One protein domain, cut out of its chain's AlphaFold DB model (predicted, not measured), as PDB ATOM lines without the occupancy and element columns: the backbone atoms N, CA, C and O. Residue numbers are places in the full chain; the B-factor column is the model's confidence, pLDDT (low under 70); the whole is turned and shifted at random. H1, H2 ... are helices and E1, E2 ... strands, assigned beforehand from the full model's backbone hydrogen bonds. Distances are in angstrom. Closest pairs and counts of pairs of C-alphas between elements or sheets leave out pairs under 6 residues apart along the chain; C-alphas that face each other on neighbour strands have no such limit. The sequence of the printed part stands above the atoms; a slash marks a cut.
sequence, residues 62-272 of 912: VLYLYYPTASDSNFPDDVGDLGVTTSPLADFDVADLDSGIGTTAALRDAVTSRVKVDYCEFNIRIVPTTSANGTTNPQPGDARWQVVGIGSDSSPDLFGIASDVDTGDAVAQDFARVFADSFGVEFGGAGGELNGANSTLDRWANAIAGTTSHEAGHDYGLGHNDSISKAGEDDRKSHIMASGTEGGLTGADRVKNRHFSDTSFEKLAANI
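AT A GLANCE: This is residues 62 to 272 of the 912 residues of the protein "CARDB domain-containing protein" of Nordella sp. HKS 07 (UniProt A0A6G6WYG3). A twisted sheet of five strands has two helices over one face, H2 over E2 and E1 and the long H4 over E3 and E5, at a steep tilt of 51 degrees to each other, with H4 in the core of the domain, while long loops, residues 67 to 94 and 130 to 144, lie toward the other face. The short helices H1 and H3 meet at one end of the sheet, and the last part, residues 220 to 272 with H5, H6 and H7, lies on the far side of H4 from the sheet. The printed part has 211 residues, with seven named helices and five named strands in the order E1 H1 H2 E2 E3 E4 E5 H3 H4 H5 H6 H7; the sheet is mixed, in the order E2 E1 E3 E5 E4. The class is mixed, helices and strands, with 91 residues in named elements, under half of the printed part. The whole is compact and rounded, with a radius of gyration of the C-alphas of 15.9 A and spans of 46 by 43 by 31 A.

IN THESE COORDINATES: E1, residues 62 to 66, begins with C-alpha 62 at (-32.938, 95.474, 85.106) and is 12.2 A long. After a long link of 28 residues comes H1, residues 95 to 98, and then H2, residues 104 to 118, 21.4 A. E2 is residues 124 to 129, 15.8 A; E3 is residues 145 to 151, 19.5 A; E4 is residues 160 to 162, 7.1 A; E5 is residues 173 to 179, 20.8 A. H3, residues 181 to 187, is 9.6 A long. H4, the longest helix, residues 201 to 219, runs 26.8 A from C-alpha 201 at (-16.243, 76.144, 88.942). H5 is residues 224 to 227, H6 is residues 251 to 254, and H7, residues 262 to 271, is 14.2 A long and ends with C-alpha 271 at (-35.742, 95.391, 72.288).

HOW THE PARTS SIT: E2 and E4 are the edge strands. E2 and E1 are parallel at 22 degrees, with N 65 and O 127 2.9 A apart, within hydrogen-bond range. E1 and E3 are parallel at 16 degrees, with N 64 and O 146 at 2.8 A. E3 and E5 are parallel at 16 degrees, with N 149 and O 176 at 2.8 A. E4 and E5 form a hairpin, antiparallel at 168 degrees, with N 177 and O 161 at 2.8 A. E1, H1, H2 and E2 make a strand-helix-strand unit, two parallel neighbour strands with helices between, and its crossover is right-handed. H2 and H4 are on the same face of the sheet, in two layers, one of strands and one of helices. H2, at a height of 9.8 A over the sheet, lies over E2 and E1 and runs along the strands, at 23 degrees to E1 on the local plane. H4, at a height of 8.9 A, lies over E3 and E5 and runs slantwise to the strands, at 34 degrees to E5 on the local plane. H2 and H4 touch at a steep tilt of 51 degrees, the same way; their closest C-alphas, those of Val 111 and Ala 205, are 4.7 A apart. H4, with residues 206 to 210 alone, only just touches H6, with 3 pairs of C-alphas within 8 A, the closest those of Ala 207 and Arg 254 at 5.3 A. H1 touches H3, closest at the C-alphas of Leu 97 and Asp 181, 5.9 A. H5 touches H7, closest at the C-alphas of Asp 226 and Ser 264, 5.4 A. H4 and H7 are only just apart, their closest C-alphas 8.1 A from each other. In H2, H3 and H7 every O i to N i+4 pair is within hydrogen-bond range, in H4 14 of 15 are, and H1, H5 and H6 are too short for such a pair.

THE WHOLE: The two C-alphas farthest apart, those of Ala 143 and Ala 190, are 46.5 A apart. The printed part has no cut. The links from E1 to H1, E2 to E3, H3 to H4 and H5 to H6 are long. The mean pLDDT of the printed part is 89.3, and residues 132 to 139 and 244 to 248 of this model are under 70.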
ATOM      1  N   VAL A  62     -33.688  96.062  83.983       90.25
ATOM      2  CA  VAL A  62     -32.938  95.474  85.106       90.25
ATOM      3  C   VAL A  62     -33.168  93.972  85.192       90.25
ATOM      4  O   VAL A  62     -34.257  93.532  85.547       90.25
ATOM      5  N   LEU A  63     -32.125  93.185  84.932       92.94
ATOM      6  CA  LEU A  63     -32.162  91.733  85.086       92.94
ATOM      7  C   LEU A  63     -31.623  91.343  86.466       92.94
ATOM      8  O   LEU A  63     -30.427  91.463  86.761       92.94
ATOM      9  N   TYR A  64     -32.529  90.874  87.317       92.25
ATOM     10  CA  TYR A  64     -32.241  90.350  88.641       92.25
ATOM     11  C   TYR A  64     -31.886  88.867  88.569       92.25
ATOM     12  O   TYR A  64     -32.690  88.039  88.147       92.25
ATOM     13  N   LEU A  65     -30.691  88.526  89.050       95.00
ATOM     14  CA  LEU A  65     -30.250  87.143  89.221       95.00
ATOM     15  C   LEU A  65     -30.505  86.749  90.674       95.00
ATOM     16  O   LEU A  65     -29.767  87.169  91.574       95.00
ATOM     17  N   TYR A  66     -31.588  86.014  90.916       94.56
ATOM     18  CA  TYR A  66     -32.039  85.698  92.266       94.56
ATOM     19  C   TYR A  66     -31.478  84.349  92.733       94.56
ATOM     20  O   TYR A  66     -31.878  83.292  92.251       94.56
ATOM     21  N   TYR A  67     -30.566  84.417  93.708       95.12
ATOM     22  CA  TYR A  67     -29.931  83.287  94.389       95.12
ATOM     23  C   TYR A  67     -30.470  83.153  95.832       95.12
ATOM     24  O   TYR A  67     -29.842  83.662  96.774       95.12
ATOM     25  N   PRO A  68     -31.638  82.521  96.039       93.38
ATOM     26  CA  PRO A  68     -32.232  82.277  97.359       93.38
ATOM     27  C   PRO A  68     -31.257  81.658  98.377       93.38
ATOM     28  O   PRO A  68     -30.406  80.830  98.051       93.38
ATOM     29  N   THR A  69     -31.404  82.050  99.646       92.31
ATOM     30  CA  THR A  69     -30.682  81.471 100.805       92.31
ATOM     31  C   THR A  69     -31.554  80.569 101.682       92.31
ATOM     32  O   THR A  69     -31.102  80.102 102.721       92.31
ATOM     33  N   ALA A  70     -32.821  80.414 101.314       91.25
ATOM     34  CA  ALA A  70     -33.769  79.433 101.825       91.25
ATOM     35  C   ALA A  70     -34.839  79.238 100.742       91.25
ATOM     36  O   ALA A  70     -35.093  80.176  99.982       91.25
ATOM     37  N   SER A  71     -35.469  78.064 100.694       91.81
ATOM     38  CA  SER A  71     -36.575  77.787  99.772       91.81
ATOM     39  C   SER A  71     -37.692  78.847  99.863       91.81
ATOM     40  O   SER A  71     -38.235  79.095 100.944       91.81
ATOM     41  N   ASP A  72     -38.022  79.484  98.735       90.62
ATOM     42  CA  ASP A  72     -38.970  80.599  98.625       90.62
ATOM     43  C   ASP A  72     -40.265  80.174  97.917       90.62
ATOM     44  O   ASP A  72     -40.320  80.017  96.697       90.62
ATOM     45  N   SER A  73     -41.339  80.035  98.697       90.56
ATOM     46  CA  SER A  73     -42.690  79.738  98.205       90.56
ATOM     47  C   SER A  73     -43.448  80.957  97.662       90.56
ATOM     48  O   SER A  73     -44.626  80.830  97.337       90.56
ATOM     49  N   ASN A  74     -42.835  82.146  97.639       87.50
ATOM     50  CA  ASN A  74     -43.418  83.355  97.044       87.50
ATOM     51  C   ASN A  74     -42.899  83.613  95.623       87.50
ATOM     52  O   ASN A  74     -43.376  84.539  94.966       87.50
ATOM     53  N   PHE A  75     -41.936  82.819  95.146       89.44
ATOM     54  CA  PHE A  75     -41.580  82.818  93.734       89.44
ATOM     55  C   PHE A  75     -42.786  82.354  92.897       89.44
ATOM     56  O   PHE A  75     -43.497  81.450  93.351       89.44
ATOM     57  N   PRO A  76     -43.057  82.948  91.718       89.75
ATOM     58  CA  PRO A  76     -44.170  82.527  90.872       89.75
ATOM     59  C   PRO A  76     -44.115  81.033  90.534       89.75
ATOM     60  O   PRO A  76     -43.055  80.487  90.212       89.75
ATOM     61  N   ASP A  77     -45.268  80.371  90.631       90.19
ATOM     62  CA  ASP A  77     -45.439  78.989  90.186       90.19
ATOM     63  C   ASP A  77     -45.977  78.949  88.751       90.19
ATOM     64  O   ASP A  77     -46.662  79.881  88.330       90.19
ATOM     65  N   ASP A  78     -45.663  77.875  88.027       85.06
ATOM     66  CA  ASP A  78     -45.947  77.697  86.597       85.06
ATOM     67  C   ASP A  78     -45.533  78.895  85.727       85.06
ATOM     68  O   ASP A  78     -46.283  79.375  84.874       85.06
ATOM     69  N   VAL A  79     -44.302  79.380  85.942       80.31
ATOM     70  CA  VAL A  79     -43.636  80.302  85.010       80.31
ATOM     71  C   VAL A  79     -43.624  79.647  83.627       80.31
ATOM     72  O   VAL A  79     -42.948  78.642  83.424       80.31
ATOM     73  N   GLY A  80     -44.411  80.199  82.701       79.12
ATOM     74  CA  GLY A  80     -44.624  79.649  81.362       79.12
ATOM     75  C   GLY A  80     -46.028  79.092  81.078       79.12
ATOM     76  O   GLY A  80     -46.320  78.855  79.904       79.12
ATOM     77  N   ASP A  81     -46.905  78.909  82.077       83.12
ATOM     78  CA  ASP A  81     -48.255  78.309  81.927       83.12
ATOM     79  C   ASP A  81     -48.208  76.962  81.165       83.12
ATOM     80  O   ASP A  81     -48.925  76.732  80.186       83.12
ATOM     81  N   LEU A  82     -47.270  76.085  81.557       83.12
ATOM     82  CA  LEU A  82     -47.002  74.784  80.918       83.12
ATOM     83  C   LEU A  82     -47.281  73.581  81.837       83.12
ATOM     84  O   LEU A  82     -47.043  72.437  81.437       83.12
ATOM     85  N   GLY A  83     -47.767  73.806  83.058       84.19
ATOM     86  CA  GLY A  83     -47.902  72.788  84.097       84.19
ATOM     87  C   GLY A  83     -46.569  72.383  84.733       84.19
ATOM     88  O   GLY A  83     -46.445  71.246  85.196       84.19
ATOM     89  N   VAL A  84     -45.563  73.267  84.732       85.94
ATOM     90  CA  VAL A  84     -44.245  73.017  85.339       85.94
ATOM     91  C   VAL A  84     -44.168  73.735  86.676       85.94
ATOM     92  O   VAL A  84     -44.099  74.955  86.724       85.94
ATOM     93  N   THR A  85     -44.114  72.988  87.776       90.50
ATOM     94  CA  THR A  85     -43.916  73.589  89.098       90.50
ATOM     95  C   THR A  85     -42.565  74.314  89.162       90.50
ATOM     96  O   THR A  85     -41.510  73.690  89.040       90.50
ATOM     97  N   THR A  86     -42.604  75.630  89.365       91.19
ATOM     98  CA  THR A  86     -41.436  76.511  89.538       91.19
ATOM     99  C   THR A  86     -41.320  77.058  90.961       91.19
ATOM    100  O   THR A  86     -40.265  77.601  91.307       91.19
ATOM    101  N   SER A  87     -42.355  76.858  91.788       91.00
ATOM    102  CA  SER A  87     -42.418  77.239  93.201       91.00
ATOM    103  C   SER A  87     -42.683  76.024  94.119       91.00
ATOM    104  O   SER A  87     -43.509  75.175  93.790       91.00
ATOM    105  N   PRO A  88     -42.043  75.914  95.299       92.81
ATOM    106  CA  PRO A  88     -41.094  76.863  95.856       92.81
ATOM    107  C   PRO A  88     -39.746  76.815  95.129       92.81
ATOM    108  O   PRO A  88     -39.227  75.752  94.798       92.81
ATOM    109  N   LEU A  89     -39.160  77.990  94.923       93.00
ATOM    110  CA  LEU A  89     -37.810  78.147  94.395       93.00
ATOM    111  C   LEU A  89     -36.818  77.681  95.477       93.00
ATOM    112  O   LEU A  89     -36.733  78.298  96.536       93.00
ATOM    113  N   ALA A  90     -36.121  76.563  95.257       95.44
ATOM    114  CA  ALA A  90     -35.162  76.014  96.222       95.44
ATOM    115  C   ALA A  90     -33.961  76.948  96.432       95.44
ATOM    116  O   ALA A  90     -33.606  77.715  95.538       95.44
ATOM    117  N   ASP A  91     -33.321  76.880  97.602       95.19
ATOM    118  CA  ASP A  91     -32.098  77.631  97.862       95.19
ATOM    119  C   ASP A  91     -30.948  77.258  96.920       95.19
ATOM    120  O   ASP A  91     -30.887  76.171  96.350       95.19
ATOM    121  N   PHE A  92     -30.045  78.219  96.718       97.06
ATOM    122  CA  PHE A  92     -28.866  78.041  95.883       97.06
ATOM    123  C   PHE A  92     -27.645  77.791  96.765       97.06
ATOM    124  O   PHE A  92     -26.996  78.752  97.197       97.06
ATOM    125  N   ASP A  93     -27.321  76.524  97.017       96.94
ATOM    126  CA  ASP A  93     -26.070  76.084  97.641       96.94
ATOM    127  C   ASP A  93     -25.230  75.241  96.662       96.94
ATOM    128  O   ASP A  93     -25.751  74.421  95.906       96.94
ATOM    129  N   VAL A  94     -23.907  75.435  96.664       96.75
ATOM    130  CA  VAL A  94     -22.970  74.599  95.898       96.75
ATOM    131  C   VAL A  94     -22.829  73.205  96.509       96.75
ATOM    132  O   VAL A  94     -22.444  72.272  95.808       96.75
ATOM    133  N   ALA A  95     -23.133  73.054  97.803       95.88
ATOM    134  CA  ALA A  95     -23.076  71.775  98.502       95.88
ATOM    135  C   ALA A  95     -24.046  70.734  97.918       95.88
ATOM    136  O   ALA A  95     -23.708  69.550  97.902       95.88
ATOM    137  N   ASP A  96     -25.190  71.189  97.397       95.62
ATOM    138  CA  ASP A  96     -26.210  70.352  96.759       95.62
ATOM    139  C   ASP A  96     -25.885  70.017  95.290       95.62
ATOM    140  O   ASP A  96     -26.464  69.090  94.737       95.62
ATOM    141  N   LEU A  97     -24.931  70.733  94.676       95.56
ATOM    142  CA  LEU A  97     -24.508  70.556  93.280       95.56
ATOM    143  C   LEU A  97     -23.196  69.758  93.180       95.56
ATOM    144  O   LEU A  97     -23.167  68.620  92.718       95.56
ATOM    145  N   ASP A  98     -22.093  70.356  93.638       95.12
ATOM    146  CA  ASP A  98     -20.797  69.697  93.810       95.12
ATOM    147  C   ASP A  98     -19.934  70.480  94.815       95.12
ATOM    148  O   ASP A  98     -19.261  71.461  94.488       95.12
ATOM    149  N   SER A  99     -19.887  69.998  96.058       92.31
ATOM    150  CA  SER A  99     -19.037  70.569  97.117       92.31
ATOM    151  C   SER A  99     -17.533  70.660  96.776       92.31
ATOM    152  O   SER A  99     -16.793  71.371  97.458       92.31
ATOM    153  N   GLY A 100     -17.056  69.961  95.740       93.31
ATOM    154  CA  GLY A 100     -15.671  69.986  95.276       93.31
ATOM    155  C   GLY A 100     -15.287  71.211  94.440       93.31
ATOM    156  O   GLY A 100     -14.095  71.503  94.335       93.31
ATOM    157  N   ILE A 101     -16.248  71.952  93.867       95.12
ATOM    158  CA  ILE A 101     -15.938  73.054  92.931       95.12
ATOM    159  C   ILE A 101     -15.667  74.411  93.595       95.12
ATOM    160  O   ILE A 101     -15.227  75.339  92.914       95.12
ATOM    161  N   GLY A 102     -15.875  74.546  94.908       95.06
ATOM    162  CA  GLY A 102     -15.523  75.751  95.660       95.06
ATOM    163  C   GLY A 102     -16.575  76.152  96.689       95.06
ATOM    164  O   GLY A 102     -17.024  75.332  97.481       95.06
ATOM    165  N   THR A 103     -16.930  77.438  96.712       97.62
ATOM    166  CA  THR A 103     -17.951  77.985  97.616       97.62
ATOM    167  C   THR A 103     -19.142  78.520  96.835       97.62
ATOM    168  O   THR A 103     -19.015  78.975  95.699       97.62
ATOM    169  N   THR A 104     -20.299  78.544  97.487       97.44
ATOM    170  CA  THR A 104     -21.556  79.078  96.949       97.44
ATOM    171  C   THR A 104     -21.418  80.525  96.484       97.44
ATOM    172  O   THR A 104     -21.914  80.878  95.420       97.44
ATOM    173  N   ALA A 105     -20.675  81.354  97.226       96.56
ATOM    174  CA  ALA A 105     -20.358  82.720  96.811       96.56
ATOM    175  C   ALA A 105     -19.534  82.750  95.510       96.56
ATOM    176  O   ALA A 105     -19.914  83.443  94.573       96.56
ATOM    177  N   ALA A 106     -18.477  81.935  95.407       97.19
ATOM    178  CA  ALA A 106     -17.648  81.878  94.204       97.19
ATOM    179  C   ALA A 106     -18.430  81.411  92.962       97.19
ATOM    180  O   ALA A 106     -18.184  81.917  91.868       97.19
ATOM    181  N   LEU A 107     -19.392  80.490  93.117       97.75
ATOM    182  CA  LEU A 107     -20.267  80.077  92.015       97.75
ATOM    183  C   LEU A 107     -21.247  81.192  91.615       97.75
ATOM    184  O   LEU A 107     -21.369  81.472  90.426       97.75
ATOM    185  N   ARG A 108     -21.880  81.880  92.577       96.88
ATOM    186  CA  ARG A 108     -22.746  83.047  92.298       96.88
ATOM    187  C   ARG A 108     -21.984  84.161  91.575       96.88
ATOM    188  O   ARG A 108     -22.493  84.705  90.595       96.88
ATOM    189  N   ASP A 109     -20.766  84.471  92.015       95.62
ATOM    190  CA  ASP A 109     -19.905  85.494  91.406       95.62
ATOM    191  C   ASP A 109     -19.484  85.109  89.980       95.62
ATOM    192  O   ASP A 109     -19.504  85.952  89.077       95.62
ATOM    193  N   ALA A 110     -19.145  83.834  89.758       96.50
ATOM    194  CA  ALA A 110     -18.785  83.307  88.444       96.50
ATOM    195  C   ALA A 110     -19.978  83.319  87.473       96.50
ATOM    196  O   ALA A 110     -19.844  83.853  86.374       96.50
ATOM    197  N   VAL A 111     -21.150  82.815  87.883       97.62
ATOM    198  CA  VAL A 111     -22.388  82.857  87.076       97.62
ATOM    199  C   VAL A 111     -22.751  84.301  86.736       97.62
ATOM    200  O   VAL A 111     -22.916  84.638  85.566       97.62
ATOM    201  N   THR A 112     -22.780  85.184  87.740       95.25
ATOM    202  CA  THR A 112     -23.096  86.607  87.546       95.25
ATOM    203  C   THR A 112     -22.134  87.261  86.559       95.25
ATOM    204  O   THR A 112     -22.566  87.983  85.668       95.25
ATOM    205  N   SER A 113     -20.833  86.987  86.672       93.31
ATOM    206  CA  SER A 113     -19.813  87.556  85.783       93.31
ATOM    207  C   SER A 113     -19.973  87.113  84.324       93.31
ATOM    208  O   SER A 113     -19.686  87.907  83.434       93.31
ATOM    209  N   ARG A 114     -20.460  85.892  84.061       93.69
ATOM    210  CA  ARG A 114     -20.768  85.413  82.701       93.69
ATOM    211  C   ARG A 114     -21.992  86.131  82.124       93.69
ATOM    212  O   ARG A 114     -21.864  86.764  81.085       93.69
ATOM    213  N   VAL A 115     -23.107  86.184  82.859       95.62
ATOM    214  CA  VAL A 115     -24.320  86.916  82.425       95.62
ATOM    215  C   VAL A 115     -24.030  88.408  82.187       95.62
ATOM    216  O   VAL A 115     -24.517  89.001  81.226       95.62
ATOM    217  N   LYS A 116     -23.177  89.031  83.013       92.44
ATOM    218  CA  LYS A 116     -22.711  90.414  82.800       92.44
ATOM    219  C   LYS A 116     -21.974  90.621  81.472       92.44
ATOM    220  O   LYS A 116     -22.061  91.720  80.924       92.44
ATOM    221  N   VAL A 117     -21.236  89.611  80.999       90.69
ATOM    222  CA  VAL A 117     -20.527  89.623  79.710       90.69
ATOM    223  C   VAL A 117     -21.501  89.378  78.558       90.69
ATOM    224  O   VAL A 117     -21.460  90.125  77.586       90.69
ATOM    225  N   ASP A 118     -22.420  88.418  78.688       93.56
ATOM    226  CA  ASP A 118     -23.438  88.130  77.665       93.56
ATOM    227  C   ASP A 118     -24.290  89.372  77.347       93.56
ATOM    228  O   ASP A 118     -24.572  89.667  76.187       93.56
ATOM    229  N   TYR A 119     -24.642  90.146  78.380       93.31
ATOM    230  CA  TYR A 119     -25.439  91.371  78.269       93.31
ATOM    231  C   TYR A 119     -24.610  92.673  78.285       93.31
ATOM    232  O   TYR A 119     -25.122  93.757  78.579       93.31
ATOM    233  N   CYS A 120     -23.309  92.589  77.998       88.75
ATOM    234  CA  CYS A 120     -22.365  93.695  78.166       88.75
ATOM    235  C   CYS A 120     -22.645  94.902  77.254       88.75
ATOM    236  O   CYS A 120     -22.408  96.037  77.660       88.75
ATOM    237  N   GLU A 121     -23.180  94.702  76.050       90.31
ATOM    238  CA  GLU A 121     -23.360  95.790  75.073       90.31
ATOM    239  C   GLU A 121     -24.742  96.469  75.131       90.31
ATOM    240  O   GLU A 121     -24.907  97.573  74.608       90.31
ATOM    241  N   PHE A 122     -25.721  95.862  75.807       92.31
ATOM    242  CA  PHE A 122     -27.108  96.340  75.848       92.31
ATOM    243  C   PHE A 122     -27.373  97.325  76.995       92.31
ATOM    244  O   PHE A 122     -26.656  97.322  77.999       92.31
ATOM    245  N   ASN A 123     -28.417  98.151  76.884       89.44
ATOM    246  CA  ASN A 123     -28.845  99.119  77.905       89.44
ATOM    247  C   ASN A 123     -29.654  98.443  79.033       89.44
ATOM    248  O   ASN A 123     -30.820  98.735  79.303       89.44
ATOM    249  N   ILE A 124     -28.983  97.514  79.706       89.25
ATOM    250  CA  ILE A 124     -29.500  96.673  80.782       89.25
ATOM    251  C   ILE A 124     -28.556  96.731  81.989       89.25
ATOM    252  O   ILE A 124     -27.351  96.962  81.839       89.25
ATOM    253  N   ARG A 125     -29.091  96.536  83.196       90.12
ATOM    254  CA  ARG A 125     -28.339  96.457  84.455       90.12
ATOM    255  C   ARG A 125     -28.512  95.075  85.082       90.12
ATOM    256  O   ARG A 125     -29.617  94.716  85.477       90.12
ATOM    257  N   ILE A 126     -27.417  94.331  85.226       90.50
ATOM    258  CA  ILE A 126     -27.425  92.993  85.846       90.50
ATOM    259  C   ILE A 126     -27.224  93.102  87.364       90.50
ATOM    260  O   ILE A 126     -26.223  93.665  87.820       90.50
ATOM    261  N   VAL A 127     -28.150  92.548  88.152       89.38
ATOM    262  CA  VAL A 127     -28.182  92.680  89.620       89.38
ATOM    263  C   VAL A 127     -28.267  91.307  90.298       89.38
ATOM    264  O   VAL A 127     -29.347  90.719  90.340       89.38
ATOM    265  N   PRO A 128     -27.179  90.780  90.888       90.88
ATOM    266  CA  PRO A 128     -27.278  89.614  91.758       90.88
ATOM    267  C   PRO A 128     -27.990  89.987  93.066       90.88
ATOM    268  O   PRO A 128     -27.683  91.009  93.684       90.88
ATOM    269  N   THR A 129     -28.918  89.148  93.517       89.44
ATOM    270  CA  THR A 129     -29.640  89.328  94.784       89.44
ATOM    271  C   THR A 129     -29.868  87.996  95.489       89.44
ATOM    272  O   THR A 129     -29.924  86.942  94.861       89.44
ATOM    273  N   THR A 130     -29.992  88.039  96.815       87.25
ATOM    274  CA  THR A 130     -30.253  86.863  97.659       87.25
ATOM    275  C   THR A 130     -31.530  86.987  98.490       87.25
ATOM    276  O   THR A 130     -31.829  86.095  99.280       87.25
ATOM    277  N   SER A 131     -32.286  88.082  98.351       71.94
ATOM    278  CA  SER A 131     -33.514  88.335  99.114       71.94
ATOM    279  C   SER A 131     -34.751  88.373  98.219       71.94
ATOM    280  O   SER A 131     -34.800  89.171  97.289       71.94
ATOM    281  N   ALA A 132     -35.780  87.598  98.588       58.78
ATOM    282  CA  ALA A 132     -37.137  87.697  98.026       58.78
ATOM    283  C   ALA A 132     -37.718  89.121  98.163       58.78
ATOM    284  O   ALA A 132     -38.435  89.620  97.290       58.78
ATOM    285  N   ASN A 133     -37.344  89.799  99.258       47.56
ATOM    286  CA  ASN A 133     -37.596  91.218  99.474       47.56
ATOM    287  C   ASN A 133     -36.804  92.046  98.448       47.56
ATOM    288  O   ASN A 133     -35.639  92.373  98.688       47.56
ATOM    289  N   GLY A 134     -37.438  92.386  97.328       52.44
ATOM    290  CA  GLY A 134     -36.843  93.116  96.210       52.44
ATOM    291  C   GLY A 134     -36.973  92.428  94.848       52.44
ATOM    292  O   GLY A 134     -36.503  93.008  93.877       52.44
ATOM    293  N   THR A 135     -37.580  91.236  94.760       57.00
ATOM    294  CA  THR A 135     -37.830  90.512  93.493       57.00
ATOM    295  C   THR A 135     -39.267  90.015  93.356       57.00
ATOM    296  O   THR A 135     -39.836  90.100  92.273       57.00
ATOM    297  N   THR A 136     -39.881  89.530  94.438       56.84
ATOM    298  CA  THR A 136     -41.240  88.952  94.412       56.84
ATOM    299  C   THR A 136     -42.151  89.583  95.461       56.84
ATOM    300  O   THR A 136     -43.304  89.892  95.162       56.84
ATOM    301  N   ASN A 137     -41.650  89.856  96.673       54.75
ATOM    302  CA  ASN A 137     -42.407  90.565  97.705       54.75
ATOM    303  C   ASN A 137     -41.498  91.274  98.739       54.75
ATOM    304  O   ASN A 137     -40.924  90.598  99.589       54.75
ATOM    305  N   PRO A 138     -41.397  92.621  98.738       58.09
ATOM    306  CA  PRO A 138     -41.886  93.520  97.693       58.09
ATOM    307  C   PRO A 138     -41.209  93.249  96.342       58.09
ATOM    308  O   PRO A 138     -40.075  92.775  96.293       58.09
ATOM    309  N   GLN A 139     -41.910  93.579  95.259       65.75
ATOM    310  CA  GLN A 139     -41.358  93.603  93.901       65.75
ATOM    311  C   GLN A 139     -40.218  94.638  93.769       65.75
ATOM    312  O   GLN A 139     -40.101  95.529  94.626       65.75
ATOM    313  N   PRO A 140     -39.387  94.562  92.711       74.88
ATOM    314  CA  PRO A 140     -38.411  95.599  92.396       74.88
ATOM    315  C   PRO A 140     -39.062  96.982  92.258       74.88
ATOM    316  O   PRO A 140     -40.194  97.112  91.799       74.88
ATOM    317  N   GLY A 141     -38.326  98.027  92.645       71.00
ATOM    318  CA  GLY A 141     -38.770  99.421  92.509       71.00
ATOM    319  C   GLY A 141     -38.454 100.060  91.151       71.00
ATOM    320  O   GLY A 141     -38.834 101.206  90.922       71.00
ATOM    321  N   ASP A 142     -37.730  99.353  90.281       82.50
ATOM    322  CA  ASP A 142     -37.454  99.769  88.907       82.50
ATOM    323  C   ASP A 142     -38.720  99.640  88.033       82.50
ATOM    324  O   ASP A 142     -39.599  98.825  88.308       82.50
ATOM    325  N   ALA A 143     -38.838 100.448  86.974       80.31
ATOM    326  CA  ALA A 143     -40.041 100.460  86.130       80.31
ATOM    327  C   ALA A 143     -40.128  99.262  85.163       80.31
ATOM    328  O   ALA A 143     -41.226  98.768  84.908       80.31
ATOM    329  N   ARG A 144     -38.975  98.807  84.649       87.44
ATOM    330  CA  ARG A 144     -38.825  97.662  83.740       87.44
ATOM    331  C   ARG A 144     -37.772  96.708  84.303       87.44
ATOM    332  O   ARG A 144     -36.649  97.141  84.576       87.44
ATOM    333  N   TRP A 145     -38.125  95.445  84.511       89.06
ATOM    334  CA  TRP A 145     -37.241  94.451  85.122       89.06
ATOM    335  C   TRP A 145     -37.609  93.022  84.733       89.06
ATOM    336  O   TRP A 145     -38.725  92.747  84.316       89.06
ATOM    337  N   GLN A 146     -36.670  92.103  84.932       91.38
ATOM    338  CA  GLN A 146     -36.892  90.662  84.836       91.38
ATOM    339  C   GLN A 146     -36.212  89.960  86.007       91.38
ATOM    340  O   GLN A 146     -35.194  90.443  86.514       91.38
ATOM    341  N   VAL A 147     -36.761  88.833  86.460       92.69
ATOM    342  CA  VAL A 147     -36.188  88.034  87.554       92.69
ATOM    343  C   VAL A 147     -35.948  86.605  87.083       92.69
ATOM    344  O   VAL A 147     -36.898  85.849  86.889       92.69
ATOM    345  N   VAL A 148     -34.679  86.193  87.016       95.94
ATOM    346  CA  VAL A 148     -34.319  84.778  86.854       95.94
ATOM    347  C   VAL A 148     -34.066  84.162  88.233       95.94
ATOM    348  O   VAL A 148     -33.106  84.520  88.920       95.94
ATOM    349  N   GLY A 149     -34.931  83.233  88.647       95.38
ATOM    350  CA  GLY A 149     -34.805  82.456  89.882       95.38
ATOM    351  C   GLY A 149     -33.912  81.226  89.701       95.38
ATOM    352  O   GLY A 149     -34.272  80.292  88.980       95.38
ATOM    353  N   ILE A 150     -32.759  81.199  90.372       97.62
ATOM    354  CA  ILE A 150     -31.726  80.167  90.207       97.62
ATOM    355  C   ILE A 150     -31.624  79.361  91.508       97.62
ATOM    356  O   ILE A 150     -31.182  79.892  92.524       97.62
ATOM    357  N   GLY A 151     -32.017  78.085  91.482       96.88
ATOM    358  CA  GLY A 151     -32.046  77.199  92.658       96.88
ATOM    359  C   GLY A 151     -31.245  75.916  92.436       96.88
ATOM    360  O   GLY A 151     -31.051  75.512  91.289       96.88
ATOM    361  N   SER A 152     -30.776  75.281  93.516       97.06
ATOM    362  CA  SER A 152     -30.011  74.019  93.468       97.06
ATOM    363  C   SER A 152     -30.891  72.765  93.357       97.06
ATOM    364  O   SER A 152     -30.477  71.668  93.714       97.06
ATOM    365  N   ASP A 153     -32.114  72.915  92.859       95.94
ATOM    366  CA  ASP A 153     -33.041  71.836  92.539       95.94
ATOM    367  C   ASP A 153     -32.984  71.437  91.054       95.94
ATOM    368  O   ASP A 153     -32.423  72.137  90.206       95.94
ATOM    369  N   SER A 154     -33.573  70.280  90.743       94.44
ATOM    370  CA  SER A 154     -33.615  69.687  89.403       94.44
ATOM    371  C   SER A 154     -35.052  69.526  88.900       94.44
ATOM    372  O   SER A 154     -35.930  69.101  89.655       94.44
ATOM    373  N   SER A 155     -35.265  69.734  87.603       90.19
ATOM    374  CA  SER A 155     -36.485  69.341  86.891       90.19
ATOM    375  C   SER A 155     -36.228  68.064  86.071       90.19
ATOM    376  O   SER A 155     -35.143  67.930  85.505       90.19
ATOM    377  N   PRO A 156     -37.188  67.120  85.951       78.88
ATOM    378  CA  PRO A 156     -36.967  65.847  85.248       78.88
ATOM    379  C   PRO A 156     -36.568  65.961  83.771       78.88
ATOM    380  O   PRO A 156     -36.040  65.001  83.215       78.88
ATOM    381  N   ASP A 157     -36.880  67.090  83.127       77.12
ATOM    382  CA  ASP A 157     -36.783  67.262  81.674       77.12
ATOM    383  C   ASP A 157     -36.225  68.625  81.220       77.12
ATOM    384  O   ASP A 157     -35.916  68.777  80.037       77.12
ATOM    385  N   LEU A 158     -36.095  69.606  82.122       87.19
ATOM    386  CA  LEU A 158     -35.743  70.994  81.798       87.19
ATOM    387  C   LEU A 158     -34.536  71.492  82.607       87.19
ATOM    388  O   LEU A 158     -34.340  71.119  83.764       87.19
ATOM    389  N   PHE A 159     -33.753  72.384  81.999       92.00
ATOM    390  CA  PHE A 159     -32.681  73.140  82.667       92.00
ATOM    391  C   PHE A 159     -33.153  74.534  83.105       92.00
ATOM    392  O   PHE A 159     -32.672  75.069  84.101       92.00
ATOM    393  N   GLY A 160     -34.127  75.094  82.388       93.38
ATOM    394  CA  GLY A 160     -34.791  76.346  82.707       93.38
ATOM    395  C   GLY A 160     -36.134  76.466  81.989       93.38
ATOM    396  O   GLY A 160     -36.522  75.558  81.244       93.38
ATOM    397  N   ILE A 161     -36.857  77.541  82.296       92.75
ATOM    398  CA  ILE A 161     -38.112  77.944  81.654       92.75
ATOM    399  C   ILE A 161     -38.344  79.452  81.854       92.75
ATOM    400  O   ILE A 161     -38.150  79.969  82.957       92.75
ATOM    401  N   ALA A 162     -38.770  80.138  80.795       92.62
ATOM    402  CA  ALA A 162     -39.153  81.553  80.762       92.62
ATOM    403  C   ALA A 162     -40.679  81.734  80.646       92.62
ATOM    404  O   ALA A 162     -41.382  80.791  80.258       92.62
ATOM    405  N   SER A 163     -41.191  82.934  80.945       87.00
ATOM    406  CA  SER A 163     -42.638  83.219  80.971       87.00
ATOM    407  C   SER A 163     -43.284  83.132  79.584       87.00
ATOM    408  O   SER A 163     -44.341  82.514  79.419       87.00
ATOM    409  N   ASP A 164     -42.638  83.703  78.570       85.69
ATOM    410  CA  ASP A 164     -42.963  83.524  77.151       85.69
ATOM    411  C   ASP A 164     -41.771  83.978  76.289       85.69
ATOM    412  O   ASP A 164     -40.710  84.304  76.811       85.69
ATOM    413  N   VAL A 165     -41.948  84.041  74.968       84.19
ATOM    414  CA  VAL A 165     -41.108  84.886  74.106       84.19
ATOM    415  C   VAL A 165     -41.771  86.254  73.959       84.19
ATOM    416  O   VAL A 165     -42.677  86.414  73.132       84.19
ATOM    417  N   ASP A 166     -41.321  87.239  74.744       84.81
ATOM    418  CA  ASP A 166     -41.891  88.595  74.751       84.81
ATOM    419  C   ASP A 166     -41.534  89.365  73.470       84.81
ATOM    420  O   ASP A 166     -40.521  90.055  73.338       84.81
ATOM    421  N   THR A 167     -42.363  89.170  72.452       82.19
ATOM    422  CA  THR A 167     -42.075  89.610  71.091       82.19
ATOM    423  C   THR A 167     -42.151  91.136  70.997       82.19
ATOM    424  O   THR A 167     -43.237  91.701  70.903       82.19
ATOM    425  N   GLY A 168     -40.983  91.784  70.980       78.00
ATOM    426  CA  GLY A 168     -40.853  93.244  70.968       78.00
ATOM    427  C   GLY A 168     -40.724  93.884  72.354       78.00
ATOM    428  O   GLY A 168     -40.915  95.091  72.456       78.00
ATOM    429  N   ASP A 169     -40.400  93.110  73.401       84.31
ATOM    430  CA  ASP A 169     -40.180  93.624  74.769       84.31
ATOM    431  C   ASP A 169     -41.438  94.325  75.349       84.31
ATOM    432  O   ASP A 169     -41.365  95.337  76.057       84.31
ATOM    433  N   ALA A 170     -42.629  93.829  74.996       83.31
ATOM    434  CA  ALA A 170     -43.915  94.458  75.282       83.31
ATOM    435  C   ALA A 170     -44.365  94.307  76.748       83.31
ATOM    436  O   ALA A 170     -45.130  95.138  77.251       83.31
ATOM    437  N   VAL A 171     -43.898  93.275  77.453       85.69
ATOM    438  CA  VAL A 171     -44.147  93.037  78.877       85.69
ATOM    439  C   VAL A 171     -42.995  93.640  79.672       85.69
ATOM    440  O   VAL A 171     -41.834  93.365  79.429       85.69
ATOM    441  N   ALA A 172     -43.280  94.545  80.609       86.38
ATOM    442  CA  ALA A 172     -42.221  95.263  81.329       86.38
ATOM    443  C   ALA A 172     -41.632  94.502  82.534       86.38
ATOM    444  O   ALA A 172     -40.744  95.038  83.204       86.38
ATOM    445  N   GLN A 173     -42.197  93.343  82.881       89.38
ATOM    446  CA  GLN A 173     -42.022  92.667  84.171       89.38
ATOM    447  C   GLN A 173     -42.230  91.157  84.019       89.38
ATOM    448  O   GLN A 173     -43.366  90.688  84.099       89.38
ATOM    449  N   ASP A 174     -41.135  90.412  83.865       89.81
ATOM    450  CA  ASP A 174     -41.174  88.974  83.573       89.81
ATOM    451  C   ASP A 174     -40.349  88.128  84.544       89.81
ATOM    452  O   ASP A 174     -39.519  88.618  85.325       89.81
ATOM    453  N   PHE A 175     -40.622  86.826  84.504       91.44
ATOM    454  CA  PHE A 175     -39.995  85.823  85.349       91.44
ATOM    455  C   PHE A 175     -39.465  84.655  84.526       91.44
ATOM    456  O   PHE A 175     -40.150  84.112  83.661       91.44
ATOM    457  N   ALA A 176     -38.299  84.176  84.936       95.00
ATOM    458  CA  ALA A 176     -37.658  82.985  84.410       95.00
ATOM    459  C   ALA A 176     -37.099  82.129  85.556       95.00
ATOM    460  O   ALA A 176     -36.858  82.602  86.670       95.00
ATOM    461  N   ARG A 177     -36.874  80.842  85.298       95.06
ATOM    462  CA  ARG A 177     -36.439  79.853  86.291       95.06
ATOM    463  C   ARG A 177     -35.288  79.016  85.742       95.06
ATOM    464  O   ARG A 177     -35.347  78.572  84.604       95.06
ATOM    465  N   VAL A 178     -34.278  78.744  86.569       97.25
ATOM    466  CA  VAL A 178     -33.158  77.837  86.257       97.25
ATOM    467  C   VAL A 178     -33.007  76.781  87.348       97.25
ATOM    468  O   VAL A 178     -32.829  77.112  88.523       97.25
ATOM    469  N   PHE A 179     -33.051  75.513  86.941       96.75
ATOM    470  CA  PHE A 179     -32.903  74.327  87.785       96.75
ATOM    471  C   PHE A 179     -31.441  73.858  87.732       96.75
ATOM    472  O   PHE A 179     -31.037  73.153  86.801       96.75
ATOM    473  N   ALA A 180     -30.605  74.302  88.674       97.38
ATOM    474  CA  ALA A 180     -29.160  74.103  88.576       97.38
ATOM    475  C   ALA A 180     -28.738  72.630  88.745       97.38
ATOM    476  O   ALA A 180     -27.775  72.205  88.104       97.38
ATOM    477  N   ASP A 181     -29.465  71.821  89.523       96.62
ATOM    478  CA  ASP A 181     -29.139  70.395  89.677       96.62
ATOM    479  C   ASP A 181     -29.583  69.546  88.470       96.62
ATOM    480  O   ASP A 181     -29.060  68.457  88.255       96.62
ATOM    481  N   SER A 182     -30.425  70.058  87.559       94.19
ATOM    482  CA  SER A 182     -30.669  69.369  86.275       94.19
ATOM    483  C   SER A 182     -29.360  69.099  85.509       94.19
ATOM    484  O   SER A 182     -29.240  68.097  84.801       94.19
ATOM    485  N   PHE A 183     -28.343  69.956  85.676       93.44
ATOM    486  CA  PHE A 183     -27.002  69.731  85.131       93.44
ATOM    487  C   PHE A 183     -26.208  68.659  85.898       93.44
ATOM    488  O   PHE A 183     -25.480  67.890  85.269       93.44
ATOM    489  N   GLY A 184     -26.355  68.579  87.224       92.44
ATOM    490  CA  GLY A 184     -25.730  67.555  88.069       92.44
ATOM    491  C   GLY A 184     -26.290  66.162  87.792       92.44
ATOM    492  O   GLY A 184     -25.534  65.229  87.512       92.44
ATOM    493  N   VAL A 185     -27.619  66.046  87.751       91.50
ATOM    494  CA  VAL A 185     -28.353  64.816  87.420       91.50
ATOM    495  C   VAL A 185     -27.947  64.248  86.055       91.50
ATOM    496  O   VAL A 185     -27.742  63.037  85.938       91.50
ATOM    497  N   GLU A 186     -27.805  65.088  85.023       87.19
ATOM    498  CA  GLU A 186     -27.508  64.603  83.666       87.19
ATOM    499  C   GLU A 186     -26.005  64.480  83.362       87.19
ATOM    500  O   GLU A 186     -25.589  63.522  82.709       87.19
ATOM    501  N   PHE A 187     -25.172  65.420  83.825       90.50
ATOM    502  CA  PHE A 187     -23.755  65.513  83.439       90.50
ATOM    503  C   PHE A 187     -22.764  65.247  84.584       90.50
ATOM    504  O   PHE A 187     -21.561  65.154  84.327       90.50
ATOM    505  N   GLY A 188     -23.235  65.075  85.822       89.12
ATOM    506  CA  GLY A 188     -22.427  64.714  86.995       89.12
ATOM    507  C   GLY A 188     -22.129  63.214  87.135       89.12
ATOM    508  O   GLY A 188     -21.345  62.819  87.999       89.12
ATOM    509  N   GLY A 189     -22.708  62.361  86.280       88.94
ATOM    510  CA  GLY A 189     -22.442  60.916  86.234       88.94
ATOM    511  C   GLY A 189     -21.020  60.551  85.777       88.94
ATOM    512  O   GLY A 189     -20.296  61.368  85.218       88.94
ATOM    513  N   ALA A 190     -20.594  59.302  85.998       88.62
ATOM    514  CA  ALA A 190     -19.228  58.858  85.695       88.62
ATOM    515  C   ALA A 190     -18.848  59.051  84.211       88.62
ATOM    516  O   ALA A 190     -19.477  58.475  83.325       88.62
ATOM    517  N   GLY A 191     -17.791  59.831  83.955       83.62
ATOM    518  CA  GLY A 191     -17.362  60.206  82.598       83.62
ATOM    519  C   GLY A 191     -18.128  61.388  81.990       83.62
ATOM    520  O   GLY A 191     -17.853  61.759  80.854       83.62
ATOM    521  N   GLY A 192     -19.061  61.980  82.738       88.25
ATOM    522  CA  GLY A 192     -19.816  63.162  82.346       88.25
ATOM    523  C   GLY A 192     -19.018  64.467  82.410       88.25
ATOM    524  O   GLY A 192     -17.892  64.555  82.915       88.25
ATOM    525  N   GLU A 193     -19.633  65.513  81.873       93.12
ATOM    526  CA  GLU A 193     -19.002  66.813  81.636       93.12
ATOM    527  C   GLU A 193     -18.939  67.709  82.885       93.12
ATOM    528  O   GLU A 193     -18.277  68.746  82.859       93.12
ATOM    529  N   LEU A 194     -19.578  67.288  83.979       94.38
ATOM    530  CA  LEU A 194     -19.516  67.887  85.315       94.38
ATOM    531  C   LEU A 194     -19.116  66.833  86.366       94.38
ATOM    532  O   LEU A 194     -19.566  66.872  87.505       94.38
ATOM    533  N   ASN A 195     -18.279  65.858  85.988       94.56
ATOM    534  CA  ASN A 195     -17.840  64.772  86.869       94.56
ATOM    535  C   ASN A 195     -16.317  64.742  87.082       94.56
ATOM    536  O   ASN A 195     -15.530  64.920  86.149       94.56
ATOM    537  N   GLY A 196     -15.885  64.456  88.314       91.31
ATOM    538  CA  GLY A 196     -14.468  64.278  88.645       91.31
ATOM    539  C   GLY A 196     -13.622  65.490  88.244       91.31
ATOM    540  O   GLY A 196     -13.968  66.619  88.563       91.31
ATOM    541  N   ALA A 197     -12.530  65.272  87.505       91.25
ATOM    542  CA  ALA A 197     -11.649  66.354  87.050       91.25
ATOM    543  C   ALA A 197     -12.293  67.325  86.033       91.25
ATOM    544  O   ALA A 197     -11.750  68.406  85.811       91.25
ATOM    545  N   ASN A 198     -13.428  66.960  85.418       92.38
ATOM    546  CA  ASN A 198     -14.208  67.870  84.574       92.38
ATOM    547  C   ASN A 198     -15.107  68.797  85.403       92.38
ATOM    548  O   ASN A 198     -15.408  69.904  84.952       92.38
ATOM    549  N   SER A 199     -15.510  68.379  86.608       95.25
ATOM    550  CA  SER A 199     -16.300  69.216  87.505       95.25
ATOM    551  C   SER A 199     -15.438  70.364  88.018       95.25
ATOM    552  O   SER A 199     -14.517  70.192  88.814       95.25
ATOM    553  N   THR A 200     -15.685  71.553  87.480       96.62
ATOM    554  CA  THR A 200     -14.908  72.761  87.765       96.62
ATOM    555  C   THR A 200     -15.851  73.944  87.882       96.62
ATOM    556  O   THR A 200     -16.870  73.996  87.191       96.62
ATOM    557  N   LEU A 201     -15.479  74.915  88.721       96.88
ATOM    558  CA  LEU A 201     -16.243  76.144  88.942       96.88
ATOM    559  C   LEU A 201     -16.665  76.809  87.626       96.88
ATOM    560  O   LEU A 201     -17.815  77.197  87.472       96.88
ATOM    561  N   ASP A 202     -15.742  76.889  86.664       96.44
ATOM    562  CA  ASP A 202     -15.968  77.573  85.389       96.44
ATOM    563  C   ASP A 202     -16.977  76.833  84.491       96.44
ATOM    564  O   ASP A 202     -17.791  77.466  83.827       96.44
ATOM    565  N   ARG A 203     -16.980  75.492  84.508       96.81
ATOM    566  CA  ARG A 203     -17.901  74.665  83.706       96.81
ATOM    567  C   ARG A 203     -19.316  74.644  84.279       96.81
ATOM    568  O   ARG A 203     -20.271  74.738  83.510       96.81
ATOM    569  N   TRP A 204     -19.448  74.607  85.605       97.88
ATOM    570  CA  TRP A 204     -20.731  74.823  86.283       97.88
ATOM    571  C   TRP A 204     -21.253  76.248  86.069       97.88
ATOM    572  O   TRP A 204     -22.425  76.427  85.743       97.88
ATOM    573  N   ALA A 205     -20.383  77.257  86.177       97.88
ATOM    574  CA  ALA A 205     -20.756  78.645  85.934       97.88
ATOM    575  C   ALA A 205     -21.229  78.872  84.492       97.88
ATOM    576  O   ALA A 205     -22.268  79.494  84.304       97.88
ATOM    577  N   ASN A 206     -20.532  78.326  83.488       97.00
ATOM    578  CA  ASN A 206     -20.948  78.403  82.083       97.00
ATOM    579  C   ASN A 206     -22.310  77.734  81.839       97.00
ATOM    580  O   ASN A 206     -23.127  78.289  81.110       97.00
ATOM    581  N   ALA A 207     -22.570  76.576  82.456       95.94
ATOM    582  CA  ALA A 207     -23.841  75.865  82.310       95.94
ATOM    583  C   ALA A 207     -25.019  76.651  82.905       95.94
ATOM    584  O   ALA A 207     -26.011  76.900  82.220       95.94
ATOM    585  N   ILE A 208     -24.882  77.102  84.156       98.31
ATOM    586  CA  ILE A 208     -25.932  77.854  84.853       98.31
ATOM    587  C   ILE A 208     -26.124  79.232  84.206       98.31
ATOM    588  O   ILE A 208     -27.256  79.604  83.902       98.31
ATOM    589  N   ALA A 209     -25.047  79.979  83.934       97.88
ATOM    590  CA  ALA A 209     -25.131  81.298  83.299       97.88
ATOM    591  C   ALA A 209     -25.654  81.218  81.865       97.88
ATOM    592  O   ALA A 209     -26.545  81.970  81.496       97.88
ATOM    593  N   GLY A 210     -25.167  80.258  81.076       95.75
ATOM    594  CA  GLY A 210     -25.590  80.067  79.694       95.75
ATOM    595  C   GLY A 210     -27.051  79.641  79.547       95.75
ATOM    596  O   GLY A 210     -27.588  79.782  78.452       95.75
ATOM    597  N   THR A 211     -27.691  79.126  80.604       96.25
ATOM    598  CA  THR A 211     -29.153  78.956  80.673       96.25
ATOM    599  C   THR A 211     -29.837  80.171  81.311       96.25
ATOM    600  O   THR A 211     -30.868  80.594  80.815       96.25
ATOM    601  N   THR A 212     -29.239  80.834  82.302       98.06
ATOM    602  CA  THR A 212     -29.747  82.108  82.857       98.06
ATOM    603  C   THR A 212     -29.931  83.177  81.767       98.06
ATOM    604  O   THR A 212     -30.998  83.775  81.673       98.06
ATOM    605  N   SER A 213     -28.937  83.358  80.892       98.00
ATOM    606  CA  SER A 213     -29.000  84.257  79.729       98.00
ATOM    607  C   SER A 213     -29.897  83.740  78.594       98.00
ATOM    608  O   SER A 213     -30.248  84.499  77.698       98.00
ATOM    609  N   HIS A 214     -30.262  82.453  78.599       96.19
ATOM    610  CA  HIS A 214     -31.199  81.867  77.633       96.19
ATOM    611  C   HIS A 214     -32.643  82.168  78.031       96.19
ATOM    612  O   HIS A 214     -33.397  82.687  77.216       96.19
ATOM    613  N   GLU A 215     -33.007  81.911  79.292       95.62
ATOM    614  CA  GLU A 215     -34.366  82.172  79.777       95.62
ATOM    615  C   GLU A 215     -34.655  83.683  79.833       95.62
ATOM    616  O   GLU A 215     -35.677  84.122  79.320       95.62
ATOM    617  N   ALA A 216     -33.710  84.507  80.309       96.50
ATOM    618  CA  ALA A 216     -33.824  85.965  80.171       96.50
ATOM    619  C   ALA A 216     -33.832  86.413  78.695       96.50
ATOM    620  O   ALA A 216     -34.417  87.429  78.345       96.50
ATOM    621  N   GLY A 217     -33.196  85.658  77.793       96.38
ATOM    622  CA  GLY A 217     -33.279  85.899  76.354       96.38
ATOM    623  C   GLY A 217     -34.706  85.754  75.821       96.38
ATOM    624  O   GLY A 217     -35.125  86.575  75.009       96.38
ATOM    625  N   HIS A 218     -35.458  84.754  76.288       94.56
ATOM    626  CA  HIS A 218     -36.875  84.571  75.957       94.56
ATOM    627  C   HIS A 218     -37.744  85.711  76.491       94.56
ATOM    628  O   HIS A 218     -38.473  86.325  75.709       94.56
ATOM    629  N   ASP A 219     -37.585  86.059  77.770       93.06
ATOM    630  CA  ASP A 219     -38.285  87.196  78.372       93.06
ATOM    631  C   ASP A 219     -37.897  88.533  77.679       93.06
ATOM    632  O   ASP A 219     -38.678  89.469  77.689       93.06
ATOM    633  N   TYR A 220     -36.726  88.647  77.030       94.19
ATOM    634  CA  TYR A 220     -36.340  89.778  76.154       94.19
ATOM    635  C   TYR A 220     -36.643  89.554  74.650       94.19
ATOM    636  O   TYR A 220     -36.065  90.217  73.782       94.19
ATOM    637  N   GLY A 221     -37.532  88.619  74.301       92.06
ATOM    638  CA  GLY A 221     -38.082  88.451  72.948       92.06
ATOM    639  C   GLY A 221     -37.282  87.597  71.961       92.06
ATOM    640  O   GLY A 221     -37.546  87.643  70.753       92.06
ATOM    641  N   LEU A 222     -36.320  86.801  72.432       93.00
ATOM    642  CA  LEU A 222     -35.590  85.836  71.606       93.00
ATOM    643  C   LEU A 222     -36.296  84.478  71.540       93.00
ATOM    644  O   LEU A 222     -36.750  83.944  72.544       93.00
ATOM    645  N   GLY A 223     -36.312  83.851  70.367       88.75
ATOM    646  CA  GLY A 223     -36.731  82.459  70.176       88.75
ATOM    647  C   GLY A 223     -35.547  81.524  69.914       88.75
ATOM    648  O   GLY A 223     -34.459  81.961  69.539       88.75
ATOM    649  N   HIS A 224     -35.753  80.205  70.026       88.12
ATOM    650  CA  HIS A 224     -34.686  79.222  69.757       88.12
ATOM    651  C   HIS A 224     -34.105  79.326  68.344       88.12
ATOM    652  O   HIS A 224     -32.890  79.220  68.170       88.12
ATOM    653  N   ASN A 225     -34.945  79.625  67.349       85.75
ATOM    654  CA  ASN A 225     -34.534  79.860  65.960       85.75
ATOM    655  C   ASN A 225     -33.552  81.036  65.787       85.75
ATOM    656  O   ASN A 225     -32.829  81.075  64.794       85.75
ATOM    657  N   ASP A 226     -33.454  81.965  66.742       89.81
ATOM    658  CA  ASP A 226     -32.532  83.102  66.625       89.81
ATOM    659  C   ASP A 226     -31.066  82.686  66.800       89.81
ATOM    660  O   ASP A 226     -30.163  83.394  66.366       89.81
ATOM    661  N   SER A 227     -30.806  81.486  67.332       91.00
ATOM    662  CA  SER A 227     -29.463  80.890  67.355       91.00
ATOM    663  C   SER A 227     -28.967  80.363  66.001       91.00
ATOM    664  O   SER A 227     -27.842  79.873  65.933       91.00
ATOM    665  N   ILE A 228     -29.762  80.411  64.926       88.31
ATOM    666  CA  ILE A 228     -29.321  79.944  63.601       88.31
ATOM    667  C   ILE A 228     -28.188  80.838  63.080       88.31
ATOM    668  O   ILE A 228     -28.420  81.998  62.740       88.31
ATOM    669  N   SER A 229     -26.990  80.257  62.966       89.25
ATOM    670  CA  SER A 229     -25.793  80.922  62.447       89.25
ATOM    671  C   SER A 229     -26.004  81.497  61.047       89.25
ATOM    672  O   SER A 229     -26.486  80.819  60.132       89.25
ATOM    673  N   LYS A 230     -25.595  82.749  60.876       89.06
ATOM    674  CA  LYS A 230     -25.481  83.465  59.608       89.06
ATOM    675  C   LYS A 230     -24.082  83.267  59.011       89.06
ATOM    676  O   LYS A 230     -23.253  82.520  59.526       89.06
ATOM    677  N   ALA A 231     -23.830  83.890  57.862       82.06
ATOM    678  CA  ALA A 231     -22.514  83.840  57.233       82.06
ATOM    679  C   ALA A 231     -21.475  84.557  58.113       82.06
ATOM    680  O   ALA A 231     -21.710  85.683  58.528       82.06
ATOM    681  N   GLY A 232     -20.342  83.904  58.384       83.69
ATOM    682  CA  GLY A 232     -19.264  84.448  59.221       83.69
ATOM    683  C   GLY A 232     -19.361  84.108  60.715       83.69
ATOM    684  O   GLY A 232     -18.339  84.158  61.398       83.69
ATOM    685  N   GLU A 233     -20.533  83.691  61.200       89.62
ATOM    686  CA  GLU A 233     -20.713  83.177  62.564       89.62
ATOM    687  C   GLU A 233     -20.117  81.771  62.741       89.62
ATOM    688  O   GLU A 233     -19.852  81.053  61.769       89.62
ATOM    689  N   ASP A 234     -19.911  81.359  63.996       89.94
ATOM    690  CA  ASP A 234     -19.488  80.000  64.324       89.94
ATOM    691  C   ASP A 234     -20.687  79.036  64.462       89.94
ATOM    692  O   ASP A 234     -21.809  79.319  64.024       89.94
ATOM    693  N   ASP A 235     -20.442  77.815  64.948       90.12
ATOM    694  CA  ASP A 235     -21.476  76.778  64.987       90.12
ATOM    695  C   ASP A 235     -22.626  77.166  65.925       90.12
ATOM    696  O   ASP A 235     -22.399  77.587  67.056       90.12
ATOM    697  N   ARG A 236     -23.871  76.922  65.494       89.06
ATOM    698  CA  ARG A 236     -25.100  77.219  66.250       89.06
ATOM    699  C   ARG A 236     -25.041  76.795  67.720       89.06
ATOM    700  O   ARG A 236     -25.639  77.448  68.568       89.06
ATOM    701  N   LYS A 237     -24.337  75.713  68.064       89.69
ATOM    702  CA  LYS A 237     -24.214  75.233  69.449       89.69
ATOM    703  C   LYS A 237     -23.387  76.161  70.344       89.69
ATOM    704  O   LYS A 237     -23.413  75.990  71.560       89.69
ATOM    705  N   SER A 238     -22.611  77.090  69.789       91.50
ATOM    706  CA  SER A 238     -21.960  78.192  70.513       91.50
ATOM    707  C   SER A 238     -22.927  79.306  70.897       91.50
ATOM    708  O   SER A 238     -22.631  80.074  71.810       91.50
ATOM    709  N   HIS A 239     -24.111  79.360  70.284       94.00
ATOM    710  CA  HIS A 239     -25.093  80.402  70.549       94.00
ATOM    711  C   HIS A 239     -25.964  80.087  71.775       94.00
ATOM    712  O   HIS A 239     -26.391  78.946  71.988       94.00
ATOM    713  N   ILE A 240     -26.258  81.108  72.588       95.31
ATOM    714  CA  ILE A 240     -27.037  81.006  73.834       95.31
ATOM    715  C   ILE A 240     -28.433  80.439  73.562       95.31
ATOM    716  O   ILE A 240     -28.825  79.473  74.218       95.31
ATOM    717  N   MET A 241     -29.140  80.940  72.543       92.94
ATOM    718  CA  MET A 241     -30.513  80.514  72.217       92.94
ATOM    719  C   MET A 241     -30.624  79.122  71.570       92.94
ATOM    720  O   MET A 241     -31.720  78.701  71.213       92.94
ATOM    721  N   ALA A 242     -29.523  78.380  71.402       88.62
ATOM    722  CA  ALA A 242     -29.599  77.005  70.915       88.62
ATOM    723  C   ALA A 242     -30.334  76.102  71.922       88.62
ATOM    724  O   ALA A 242     -30.169  76.251  73.135       88.62
ATOM    725  N   SER A 243     -31.122  75.155  71.408       79.50
ATOM    726  CA  SER A 243     -31.986  74.254  72.180       79.50
ATOM    727  C   SER A 243     -31.647  72.771  71.949       79.50
ATOM    728  O   SER A 243     -30.753  72.413  71.174       79.50
ATOM    729  N   GLY A 244     -32.337  71.869  72.656       64.44
ATOM    730  CA  GLY A 244     -32.130  70.420  72.534       64.44
ATOM    731  C   GLY A 244     -32.671  69.806  71.234       64.44
ATOM    732  O   GLY A 244     -32.108  68.827  70.741       64.44
ATOM    733  N   THR A 245     -33.732  70.376  70.662       58.31
ATOM    734  CA  THR A 245     -34.479  69.818  69.519       58.31
ATOM    735  C   THR A 245     -33.828  70.061  68.163       58.31
ATOM    736  O   THR A 245     -34.021  69.266  67.247       58.31
ATOM    737  N   GLU A 246     -33.034  71.121  68.017       56.16
ATOM    738  CA  GLU A 246     -32.636  71.643  66.703       56.16
ATOM    739  C   GLU A 246     -31.171  71.348  66.325       56.16
ATOM    740  O   GLU A 246     -30.462  72.186  65.767       56.16
ATOM    741  N   GLY A 247     -30.705  70.138  66.646       54.34
ATOM    742  CA  GLY A 247     -29.338  69.672  66.359       54.34
ATOM    743  C   GLY A 247     -28.601  69.058  67.553       54.34
ATOM    744  O   GLY A 247     -27.453  68.630  67.405       54.34
ATOM    745  N   GLY A 248     -29.249  68.996  68.722       64.19
ATOM    746  CA  GLY A 248     -28.743  68.325  69.917       64.19
ATOM    747  C   GLY A 248     -27.569  69.046  70.573       64.19
ATOM    748  O   GLY A 248     -26.411  68.711  70.312       64.19
ATOM    749  N   LEU A 249     -27.856  70.007  71.455       79.69
ATOM    750  CA  LEU A 249     -26.865  70.496  72.419       79.69
ATOM    751  C   LEU A 249     -26.387  69.340  73.306       79.69
ATOM    752  O   LEU A 249     -27.183  68.736  74.028       79.69
ATOM    753  N   THR A 250     -25.088  69.051  73.262       82.06
ATOM    754  CA  THR A 250     -24.459  68.044  74.126       82.06
ATOM    755  C   THR A 250     -24.127  68.627  75.504       82.06
ATOM    756  O   THR A 250     -24.176  69.842  75.708       82.06
ATOM    757  N   GLY A 251     -23.725  67.780  76.457       83.12
ATOM    758  CA  GLY A 251     -23.170  68.255  77.731       83.12
ATOM    759  C   GLY A 251     -21.948  69.163  77.534       83.12
ATOM    760  O   GLY A 251     -21.848  70.201  78.186       83.12
ATOM    761  N   ALA A 252     -21.074  68.838  76.574       88.00
ATOM    762  CA  ALA A 252     -19.906  69.649  76.227       88.00
ATOM    763  C   ALA A 252     -20.303  71.037  75.690       88.00
ATOM    764  O   ALA A 252     -19.660  72.036  76.010       88.00
ATOM    765  N   ASP A 253     -21.400  71.116  74.929       89.38
ATOM    766  CA  ASP A 253     -21.934  72.385  74.423       89.38
ATOM    767  C   ASP A 253     -22.628  73.232  75.494       89.38
ATOM    768  O   ASP A 253     -22.710  74.447  75.340       89.38
ATOM    769  N   ARG A 254     -23.127  72.620  76.575       88.62
ATOM    770  CA  ARG A 254     -23.764  73.345  77.686       88.62
ATOM    771  C   ARG A 254     -22.758  73.934  78.673       88.62
ATOM    772  O   ARG A 254     -23.026  74.982  79.238       88.62
ATOM    773  N   VAL A 255     -21.599  73.300  78.861       93.06
ATOM    774  CA  VAL A 255     -20.564  73.734  79.828       93.06
ATOM    775  C   VAL A 255     -19.477  74.646  79.233       93.06
ATOM    776  O   VAL A 255     -18.560  75.064  79.949       93.06
ATOM    777  N   LYS A 256     -19.541  74.954  77.931       91.31
ATOM    778  CA  LYS A 256     -18.669  75.945  77.278       91.31
ATOM    779  C   LYS A 256     -19.245  77.356  77.423       91.31
ATOM    780  O   LYS A 256     -20.454  77.533  77.535       91.31
ATOM    781  N   ASN A 257     -18.381  78.368  77.375       90.50
ATOM    782  CA  ASN A 257     -18.820  79.761  77.323       90.50
ATOM    783  C   ASN A 257     -19.458  80.047  75.953       90.50
ATOM    784  O   ASN A 257     -18.747  80.088  74.950       90.50
ATOM    785  N   ARG A 258     -20.777  80.244  75.935       93.00
ATOM    786  CA  ARG A 258     -21.573  80.609  74.753       93.00
ATOM    787  C   ARG A 258     -21.674  82.137  74.602       93.00
ATOM    788  O   ARG A 258     -21.152  82.862  75.442       93.00
ATOM    789  N   HIS A 259     -22.291  82.613  73.525       93.94
ATOM    790  CA  HIS A 259     -22.589  84.035  73.268       93.94
ATOM    791  C   HIS A 259     -23.914  84.176  72.505       93.94
ATOM    792  O   HIS A 259     -24.482  83.182  72.054       93.94
ATOM    793  N   PHE A 260     -24.442  85.388  72.345       95.94
ATOM    794  CA  PHE A 260     -25.555  85.611  71.419       95.94
ATOM    795  C   PHE A 260     -25.071  85.527  69.962       95.94
ATOM    796  O   PHE A 260     -23.927  85.874  69.666       95.94
ATOM    797  N   SER A 261     -25.936  85.042  69.069       95.25
ATOM    798  CA  SER A 261     -25.722  85.142  67.621       95.25
ATOM    799  C   SER A 261     -25.911  86.587  67.154       95.25
ATOM    800  O   SER A 261     -26.531  87.393  67.850       95.25
ATOM    801  N   ASP A 262     -25.492  86.896  65.934       95.31
ATOM    802  CA  ASP A 262     -25.770  88.151  65.237       95.31
ATOM    803  C   ASP A 262     -27.281  88.442  65.168       95.31
ATOM    804  O   ASP A 262     -27.708  89.580  65.347       95.31
ATOM    805  N   THR A 263     -28.119  87.413  64.983       94.62
ATOM    806  CA  THR A 263     -29.589  87.575  64.968       94.62
ATOM    807  C   THR A 263     -30.157  87.850  66.359       94.62
ATOM    808  O   THR A 263     -31.031  88.704  66.502       94.62
ATOM    809  N   SER A 264     -29.675  87.151  67.390       95.69
ATOM    810  CA  SER A 264     -30.084  87.403  68.774       95.69
ATOM    811  C   SER A 264     -29.615  88.774  69.257       95.69
ATOM    812  O   SER A 264     -30.376  89.476  69.911       95.69
ATOM    813  N   PHE A 265     -28.397  89.187  68.906       96.12
ATOM    814  CA  PHE A 265     -27.867  90.494  69.269       96.12
ATOM    815  C   PHE A 265     -28.661  91.621  68.609       96.12
ATOM    816  O   PHE A 265     -29.067  92.551  69.294       96.12
ATOM    817  N   GLU A 266     -28.931  91.529  67.305       95.00
ATOM    818  CA  GLU A 266     -29.708  92.526  66.556       95.00
ATOM    819  C   GLU A 266     -31.122  92.710  67.148       95.00
ATOM    820  O   GLU A 266     -31.589  93.840  67.293       95.00
ATOM    821  N   LYS A 267     -31.769  91.616  67.582       94.94
ATOM    822  CA  LYS A 267     -33.053  91.655  68.302       94.94
ATOM    823  C   LYS A 267     -32.945  92.263  69.703       94.94
ATOM    824  O   LYS A 267     -33.749  93.123  70.040       94.94
ATOM    825  N   LEU A 268     -31.962  91.865  70.515       95.50
ATOM    826  CA  LEU A 268     -31.753  92.462  71.844       95.50
ATOM    827  C   LEU A 268     -31.416  93.959  71.739       95.50
ATOM    828  O   LEU A 268     -31.903  94.757  72.532       95.50
ATOM    829  N   ALA A 269     -30.632  94.361  70.738       95.06
ATOM    830  CA  ALA A 269     -30.301  95.757  70.478       95.06
ATOM    831  C   ALA A 269     -31.543  96.600  70.143       95.06
ATOM    832  O   ALA A 269     -31.604  97.753  70.565       95.06
ATOM    833  N   ALA A 270     -32.519  96.029  69.430       93.44
ATOM    834  CA  ALA A 270     -33.826  96.640  69.191       93.44
ATOM    835  C   ALA A 270     -34.673  96.704  70.477       93.44
ATOM    836  O   ALA A 270     -35.084  97.781  70.897       93.44
ATOM    837  N   ASN A 271     -34.843  95.564  71.147       92.06
ATOM    838  CA  ASN A 271     -35.742  95.391  72.288       92.06
ATOM    839  C   ASN A 271     -35.299  96.174  73.541       92.06
ATOM    840  O   ASN A 271     -36.042  97.004  74.057       92.06
ATOM    841  N   ILE A 272     -34.064  95.956  74.012       91.19
ATOM    842  CA  ILE A 272     -33.534  96.564  75.250       91.19
ATOM    843  C   ILE A 272     -32.543  97.711  75.009       91.19
ATOM    844  O   ILE A 272     -32.063  98.323  75.967       91.19
TER     845      ILE A 272